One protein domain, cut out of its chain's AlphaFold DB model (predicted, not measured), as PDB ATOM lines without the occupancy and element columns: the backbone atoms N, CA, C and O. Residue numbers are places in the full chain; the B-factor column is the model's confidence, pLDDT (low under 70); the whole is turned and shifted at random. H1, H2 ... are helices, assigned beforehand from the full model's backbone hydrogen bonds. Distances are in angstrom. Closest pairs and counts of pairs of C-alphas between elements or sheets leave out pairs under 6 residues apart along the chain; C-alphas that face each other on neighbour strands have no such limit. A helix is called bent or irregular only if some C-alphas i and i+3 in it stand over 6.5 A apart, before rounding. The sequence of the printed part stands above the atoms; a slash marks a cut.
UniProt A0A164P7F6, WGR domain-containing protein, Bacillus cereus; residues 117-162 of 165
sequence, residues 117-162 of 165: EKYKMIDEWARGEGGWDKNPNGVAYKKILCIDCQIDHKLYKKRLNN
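What this domain is: This is residues 117 to 162 of the 165 residues of the protein "WGR domain-containing protein" of Bacillus cereus (UniProt A0A164P7F6). This is a small, open arrangement of three short helices round a long loop: the longest helix, H1, makes one side, H2 and the four-residue H3 follow each other along the other side, and residues 128 to 146 join the two sides. That link swings wide from the end of H1 and comes back between H1 and H2, and no helix packs on another. The printed part has 46 residues with three named helices, in the order H1, H2, H3, and no named strand; the class is all helix, though under half of the residues, 21 of 46, are in named elements. By its radius of gyration of the C-alphas, 10.0 A, the whole is compact, and its C-alphas span 29 by 20 by 18 A.

How they stand to each other: Begin with the longest helix, H1, residues 117 to 127, which touches no helix. From it a long link of 19 residues, 128 to 146, leads to H2, residues 147 to 152; H1 and H2 are apart. Go on through residues 153 to 156, a tight link, and you reach H3, residues 157 to 160. H2 and H3 are apart, but only just: their closest C-alphas are 8.3 A from each other. H1 and H3 are apart too. Look at the backbone O and N atoms: in H1 and H2 every O i to N i+4 pair is within hydrogen-bond range. H3 is too short for such a pair, and its one O i to N i+3 pair is not within range.

Where its parts are: Find C-alpha 117 at (-9.547, 4.700, -6.787); from there H1 runs 15.6 A to C-alpha 127 at (5.676, 2.888, -3.647), mostly along x. H2 starts at C-alpha 147, at (-6.334, 1.115, 6.247), and runs 8.7 A to C-alpha 152, with z rising most. H3 covers 5.7 A, mostly along y, and ends at C-alpha 160, at (5.845, 10.252, 13.594). No helix is bent or irregular.

The domain as a whole: The two C-alphas farthest apart are those of Glu 117 and Asn 161, 29.4 A; from the first to the last printed C-alpha, Glu 117 to Asn 162, it is 29.2 A. The printed part has no cut, and it is residues 117 to 162 of a chain of 165. The C-alphas of the long link, residues 128 to 146, lie 4 to 14 A from the mean of all C-alphas. In the B-factor column of this model, the mean pLDDT of the printed part is 76.4. Look for the low values, under 70, at residue 130 and residues 156 to 162; H3 has a mean of 51, against 83 for H1 and 85 for H2.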
ATOM      1  N   GLU A 117     -10.228   3.404  -6.923       79.81
ATOM      2  CA  GLU A 117      -9.547   4.700  -6.787       79.81
ATOM      3  C   GLU A 117      -8.654   4.733  -5.544       79.81
ATOM      4  O   GLU A 117      -7.464   5.033  -5.637       79.81
ATOM      5  N   LYS A 118      -9.191   4.302  -4.395       82.38
ATOM      6  CA  LYS A 118      -8.436   4.180  -3.140       82.38
ATOM      7  C   LYS A 118      -7.290   3.185  -3.269       82.38
ATOM      8  O   LYS A 118      -6.217   3.421  -2.732       82.38
ATOM      9  N   TYR A 119      -7.487   2.092  -3.998       87.06
ATOM     10  CA  TYR A 119      -6.443   1.102  -4.242       87.06
ATOM     11  C   TYR A 119      -5.261   1.692  -5.016       87.06
ATOM     12  O   TYR A 119      -4.119   1.482  -4.617       87.06
ATOM     13  N   LYS A 120      -5.521   2.474  -6.074       84.00
ATOM     14  CA  LYS A 120      -4.465   3.179  -6.816       84.00
ATOM     15  C   LYS A 120      -3.737   4.190  -5.936       84.00
ATOM     16  O   LYS A 120      -2.515   4.176  -5.913       84.00
ATOM     17  N   MET A 121      -4.474   4.989  -5.160       82.56
ATOM     18  CA  MET A 121      -3.870   5.939  -4.220       82.56
ATOM     19  C   MET A 121      -2.986   5.236  -3.182       82.56
ATOM     20  O   MET A 121      -1.898   5.714  -2.881       82.56
ATOM     21  N   ILE A 122      -3.429   4.093  -2.645       85.06
ATOM     22  CA  ILE A 122      -2.637   3.306  -1.693       85.06
ATOM     23  C   ILE A 122      -1.396   2.721  -2.371       85.06
ATOM     24  O   ILE A 122      -0.337   2.737  -1.758       85.06
ATOM     25  N   ASP A 123      -1.496   2.215  -3.603       85.00
ATOM     26  CA  ASP A 123      -0.354   1.659  -4.345       85.00
ATOM     27  C   ASP A 123       0.682   2.739  -4.701       85.00
ATOM     28  O   ASP A 123       1.879   2.565  -4.459       85.00
ATOM     29  N   GLU A 124       0.229   3.891  -5.201       83.69
ATOM     30  CA  GLU A 124       1.080   5.052  -5.477       83.69
ATOM     31  C   GLU A 124       1.746   5.563  -4.201       83.69
ATOM     32  O   GLU A 124       2.953   5.811  -4.183       83.69
ATOM     33  N   TRP A 125       0.993   5.652  -3.104       82.19
ATOM     34  CA  TRP A 125       1.544   6.073  -1.825       82.19
ATOM     35  C   TRP A 125       2.522   5.042  -1.247       82.19
ATOM     36  O   TRP A 125       3.613   5.415  -0.826       82.19
ATOM     37  N   ALA A 126       2.202   3.746  -1.283       80.38
ATOM     38  CA  ALA A 126       3.065   2.657  -0.820       80.38
ATOM     39  C   ALA A 126       4.445   2.670  -1.493       80.38
ATOM     40  O   ALA A 126       5.467   2.480  -0.824       80.38
ATOM     41  N   ARG A 127       4.464   2.899  -2.813       79.94
ATOM     42  CA  ARG A 127       5.676   2.888  -3.647       79.94
ATOM     43  C   ARG A 127       6.395   4.234  -3.685       79.94
ATOM     44  O   ARG A 127       7.614   4.263  -3.849       79.94
ATOM     45  N   GLY A 128       5.652   5.328  -3.538       80.00
ATOM     46  CA  GLY A 128       6.166   6.689  -3.485       80.00
ATOM     47  C   GLY A 128       6.569   7.080  -2.070       80.00
ATOM     48  O   GLY A 128       7.563   6.593  -1.520       80.00
ATOM     49  N   GLU A 129       5.801   8.000  -1.485       70.94
ATOM     50  CA  GLU A 129       6.127   8.590  -0.193       70.94
ATOM     51  C   GLU A 129       6.023   7.588   0.956       70.94
ATOM     52  O   GLU A 129       6.956   7.510   1.735       70.94
ATOM     53  N   GLY A 130       4.965   6.789   1.077       68.94
ATOM     54  CA  GLY A 130       4.737   5.864   2.196       68.94
ATOM     55  C   GLY A 130       5.862   4.847   2.425       68.94
ATOM     56  O   GLY A 130       6.237   4.587   3.568       68.94
ATOM     57  N   GLY A 131       6.461   4.319   1.354       72.44
ATOM     58  CA  GLY A 131       7.742   3.602   1.378       72.44
ATOM     59  C   GLY A 131       7.805   2.306   2.199       72.44
ATOM     60  O   GLY A 131       8.906   1.796   2.426       72.44
ATOM     61  N   TRP A 132       6.678   1.742   2.648       74.50
ATOM     62  CA  TRP A 132       6.673   0.477   3.404       74.50
ATOM     63  C   TRP A 132       7.038  -0.745   2.557       74.50
ATOM     64  O   TRP A 132       7.393  -1.786   3.108       74.50
ATOM     65  N   ASP A 133       6.998  -0.602   1.233       72.44
ATOM     66  CA  ASP A 133       7.382  -1.613   0.246       72.44
ATOM     67  C   ASP A 133       8.917  -1.735   0.084       72.44
ATOM     68  O   ASP A 133       9.443  -2.545  -0.668       72.44
ATOM     69  N   LYS A 134       9.713  -0.932   0.802       73.62
ATOM     70  CA  LYS A 134      11.175  -0.923   0.612       73.62
ATOM     71  C   LYS A 134      11.922  -2.000   1.399       73.62
ATOM     72  O   LYS A 134      13.099  -2.217   1.134       73.62
ATOM     73  N   ASN A 135      11.279  -2.661   2.363       79.25
ATOM     74  CA  ASN A 135      11.920  -3.684   3.189       79.25
ATOM     75  C   ASN A 135      11.519  -5.094   2.721       79.25
ATOM     76  O   ASN A 135      10.391  -5.488   3.009       79.25
ATOM     77  N   PRO A 136      12.421  -5.879   2.096       78.00
ATOM     78  CA  PRO A 136      12.135  -7.241   1.628       78.00
ATOM     79  C   PRO A 136      11.645  -8.197   2.721       78.00
ATOM     80  O   PRO A 136      10.885  -9.118   2.442       78.00
ATOM     81  N   ASN A 137      12.047  -7.952   3.971       77.50
ATOM     82  CA  ASN A 137      11.674  -8.770   5.125       77.50
ATOM     83  C   ASN A 137      10.422  -8.236   5.847       77.50
ATOM     84  O   ASN A 137      10.044  -8.738   6.905       77.50
ATOM     85  N   GLY A 138       9.792  -7.181   5.325       76.62
ATOM     86  CA  GLY A 138       8.600  -6.573   5.904       76.62
ATOM     87  C   GLY A 138       7.316  -7.295   5.496       76.62
ATOM     88  O   GLY A 138       7.154  -7.714   4.354       76.62
ATOM     89  N   VAL A 139       6.342  -7.356   6.409       79.19
ATOM     90  CA  VAL A 139       5.008  -7.942   6.149       79.19
ATOM     91  C   VAL A 139       4.299  -7.278   4.958       79.19
ATOM     92  O   VAL A 139       3.518  -7.939   4.271       79.19
ATOM     93  N   ALA A 140       4.617  -6.004   4.696       80.25
ATOM     94  CA  ALA A 140       4.057  -5.156   3.646       80.25
ATOM     95  C   ALA A 140       4.892  -5.106   2.344       80.25
ATOM     96  O   ALA A 140       4.579  -4.305   1.466       80.25
ATOM     97  N   TYR A 141       5.939  -5.933   2.203       83.12
ATOM     98  CA  TYR A 141       6.738  -5.986   0.975       83.12
ATOM     99  C   TYR A 141       5.897  -6.469  -0.209       83.12
ATOM    100  O   TYR A 141       5.342  -7.569  -0.184       83.12
ATOM    101  N   LYS A 142       5.830  -5.634  -1.238       81.56
ATOM    102  CA  LYS A 142       5.095  -5.739  -2.502       81.56
ATOM    103  C   LYS A 142       3.608  -6.013  -2.324       81.56
ATOM    104  O   LYS A 142       3.010  -6.718  -3.133       81.56
ATOM    105  N   LYS A 143       3.027  -5.479  -1.248       85.69
ATOM    106  CA  LYS A 143       1.627  -5.689  -0.879       85.69
ATOM    107  C   LYS A 143       0.876  -4.378  -0.713       85.69
ATOM    108  O   LYS A 143       1.413  -3.394  -0.203       85.69
ATOM    109  N   ILE A 144      -0.401  -4.416  -1.066       86.50
ATOM    110  CA  ILE A 144      -1.368  -3.344  -0.868       86.50
ATOM    111  C   ILE A 144      -2.291  -3.739   0.275       86.50
ATOM    112  O   ILE A 144      -2.924  -4.794   0.279       86.50
ATOM    113  N   LEU A 145      -2.347  -2.876   1.283       88.00
ATOM    114  CA  LEU A 145      -3.056  -3.137   2.528       88.00
ATOM    115  C   LEU A 145      -4.210  -2.153   2.685       88.00
ATOM    116  O   LEU A 145      -4.049  -0.969   2.396       88.00
ATOM    117  N   CYS A 146      -5.363  -2.610   3.179       87.81
ATOM    118  CA  CYS A 146      -6.417  -1.693   3.612       87.81
ATOM    119  C   CYS A 146      -5.971  -0.900   4.851       87.81
ATOM    120  O   CYS A 146      -5.044  -1.307   5.554       87.81
ATOM    121  N   ILE A 147      -6.658   0.208   5.134       83.75
ATOM    122  CA  ILE A 147      -6.334   1.115   6.247       83.75
ATOM    123  C   ILE A 147      -6.242   0.361   7.584       83.75
ATOM    124  O   ILE A 147      -5.264   0.539   8.303       83.75
ATOM    125  N   ASP A 148      -7.182  -0.547   7.871       84.75
ATOM    126  CA  ASP A 148      -7.169  -1.363   9.096       84.75
ATOM    127  C   ASP A 148      -5.850  -2.143   9.246       84.75
ATOM    128  O   ASP A 148      -5.143  -2.010  10.243       84.75
ATOM    129  N   CYS A 149      -5.447  -2.881   8.206       87.44
ATOM    130  CA  CYS A 149      -4.205  -3.652   8.225       87.44
ATOM    131  C   CYS A 149      -2.960  -2.753   8.307       87.44
ATOM    132  O   CYS A 149      -1.953  -3.147   8.894       87.44
ATOM    133  N   GLN A 150      -3.003  -1.544   7.740       85.25
ATOM    134  CA  GLN A 150      -1.904  -0.583   7.876       85.25
ATOM    135  C   GLN A 150      -1.745  -0.095   9.325       85.25
ATOM    136  O   GLN A 150      -0.613   0.089   9.789       85.25
ATOM    137  N   ILE A 151      -2.858   0.093  10.043       82.62
ATOM    138  CA  ILE A 151      -2.877   0.468  11.462       82.62
ATOM    139  C   ILE A 151      -2.364  -0.693  12.320       82.62
ATOM    140  O   ILE A 151      -1.439  -0.492  13.114       82.62
ATOM    141  N   ASP A 152      -2.888  -1.902  12.107       85.31
ATOM    142  CA  ASP A 152      -2.519  -3.110  12.859       85.31
ATOM    143  C   ASP A 152      -1.019  -3.410  12.751       85.31
ATOM    144  O   ASP A 152      -0.338  -3.674  13.745       85.31
ATOM    145  N   HIS A 153      -0.466  -3.278  11.542       82.81
ATOM    146  CA  HIS A 153       0.957  -3.484  11.279       82.81
ATOM    147  C   HIS A 153       1.826  -2.241  11.533       82.81
ATOM    148  O   HIS A 153       3.014  -2.238  11.198       82.81
ATOM    149  N   LYS A 154       1.270  -1.198  12.169       75.38
ATOM    150  CA  LYS A 154       1.969   0.028  12.595       75.38
ATOM    151  C   LYS A 154       2.756   0.713  11.468       75.38
ATOM    152  O   LYS A 154       3.786   1.339  11.731       75.38
ATOM    153  N   LEU A 155       2.274   0.644  10.226       76.56
ATOM    154  CA  LEU A 155       2.969   1.225   9.072       76.56
ATOM    155  C   LEU A 155       3.014   2.757   9.140       76.56
ATOM    156  O   LEU A 155       4.044   3.354   8.833       76.56
ATOM    157  N   TYR A 156       1.963   3.386   9.673       63.38
ATOM    158  CA  TYR A 156       1.921   4.831   9.920       63.38
ATOM    159  C   TYR A 156       2.896   5.306  11.014       63.38
ATOM    160  O   TYR A 156       3.398   6.428  10.956       63.38
ATOM    161  N   LYS A 157       3.208   4.468  12.016       55.22
ATOM    162  CA  LYS A 157       3.962   4.911  13.207       55.22
ATOM    163  C   LYS A 157       5.443   5.185  12.939       55.22
ATOM    164  O   LYS A 157       6.047   5.950  13.684       55.22
ATOM    165  N   LYS A 158       6.035   4.613  11.884       54.34
ATOM    166  CA  LYS A 158       7.468   4.802  11.591       54.34
ATOM    167  C   LYS A 158       7.847   6.236  11.191       54.34
ATOM    168  O   LYS A 158       9.027   6.550  11.240       54.34
ATOM    169  N   ARG A 159       6.893   7.104  10.823       50.28
ATOM    170  CA  ARG A 159       7.188   8.503  10.450       50.28
ATOM    171  C   ARG A 159       6.981   9.524  11.557       50.28
ATOM    172  O   ARG A 159       7.733  10.485  11.589       50.28
ATOM    173  N   LEU A 160       6.039   9.315  12.479       45.31
ATOM    174  CA  LEU A 160       5.845  10.252  13.594       45.31
ATOM    175  C   LEU A 160       7.104  10.364  14.468       45.31
ATOM    176  O   LEU A 160       7.454  11.461  14.880       45.31
ATOM    177  N   ASN A 161       7.846   9.269  14.660       44.53
ATOM    178  CA  ASN A 161       9.091   9.305  15.434       44.53
ATOM    179  C   ASN A 161      10.247  10.049  14.746       44.53
ATOM    180  O   ASN A 161      11.154  10.482  15.444       44.53
ATOM    181  N   ASN A 162      10.218  10.235  13.422       47.47
ATOM    182  CA  ASN A 162      11.278  10.957  12.707       47.47
ATOM    183  C   ASN A 162      11.070  12.482  12.690       47.47
ATOM    184  O   ASN A 162      11.928  13.192  12.183       47.47
TER     185      ASN A 162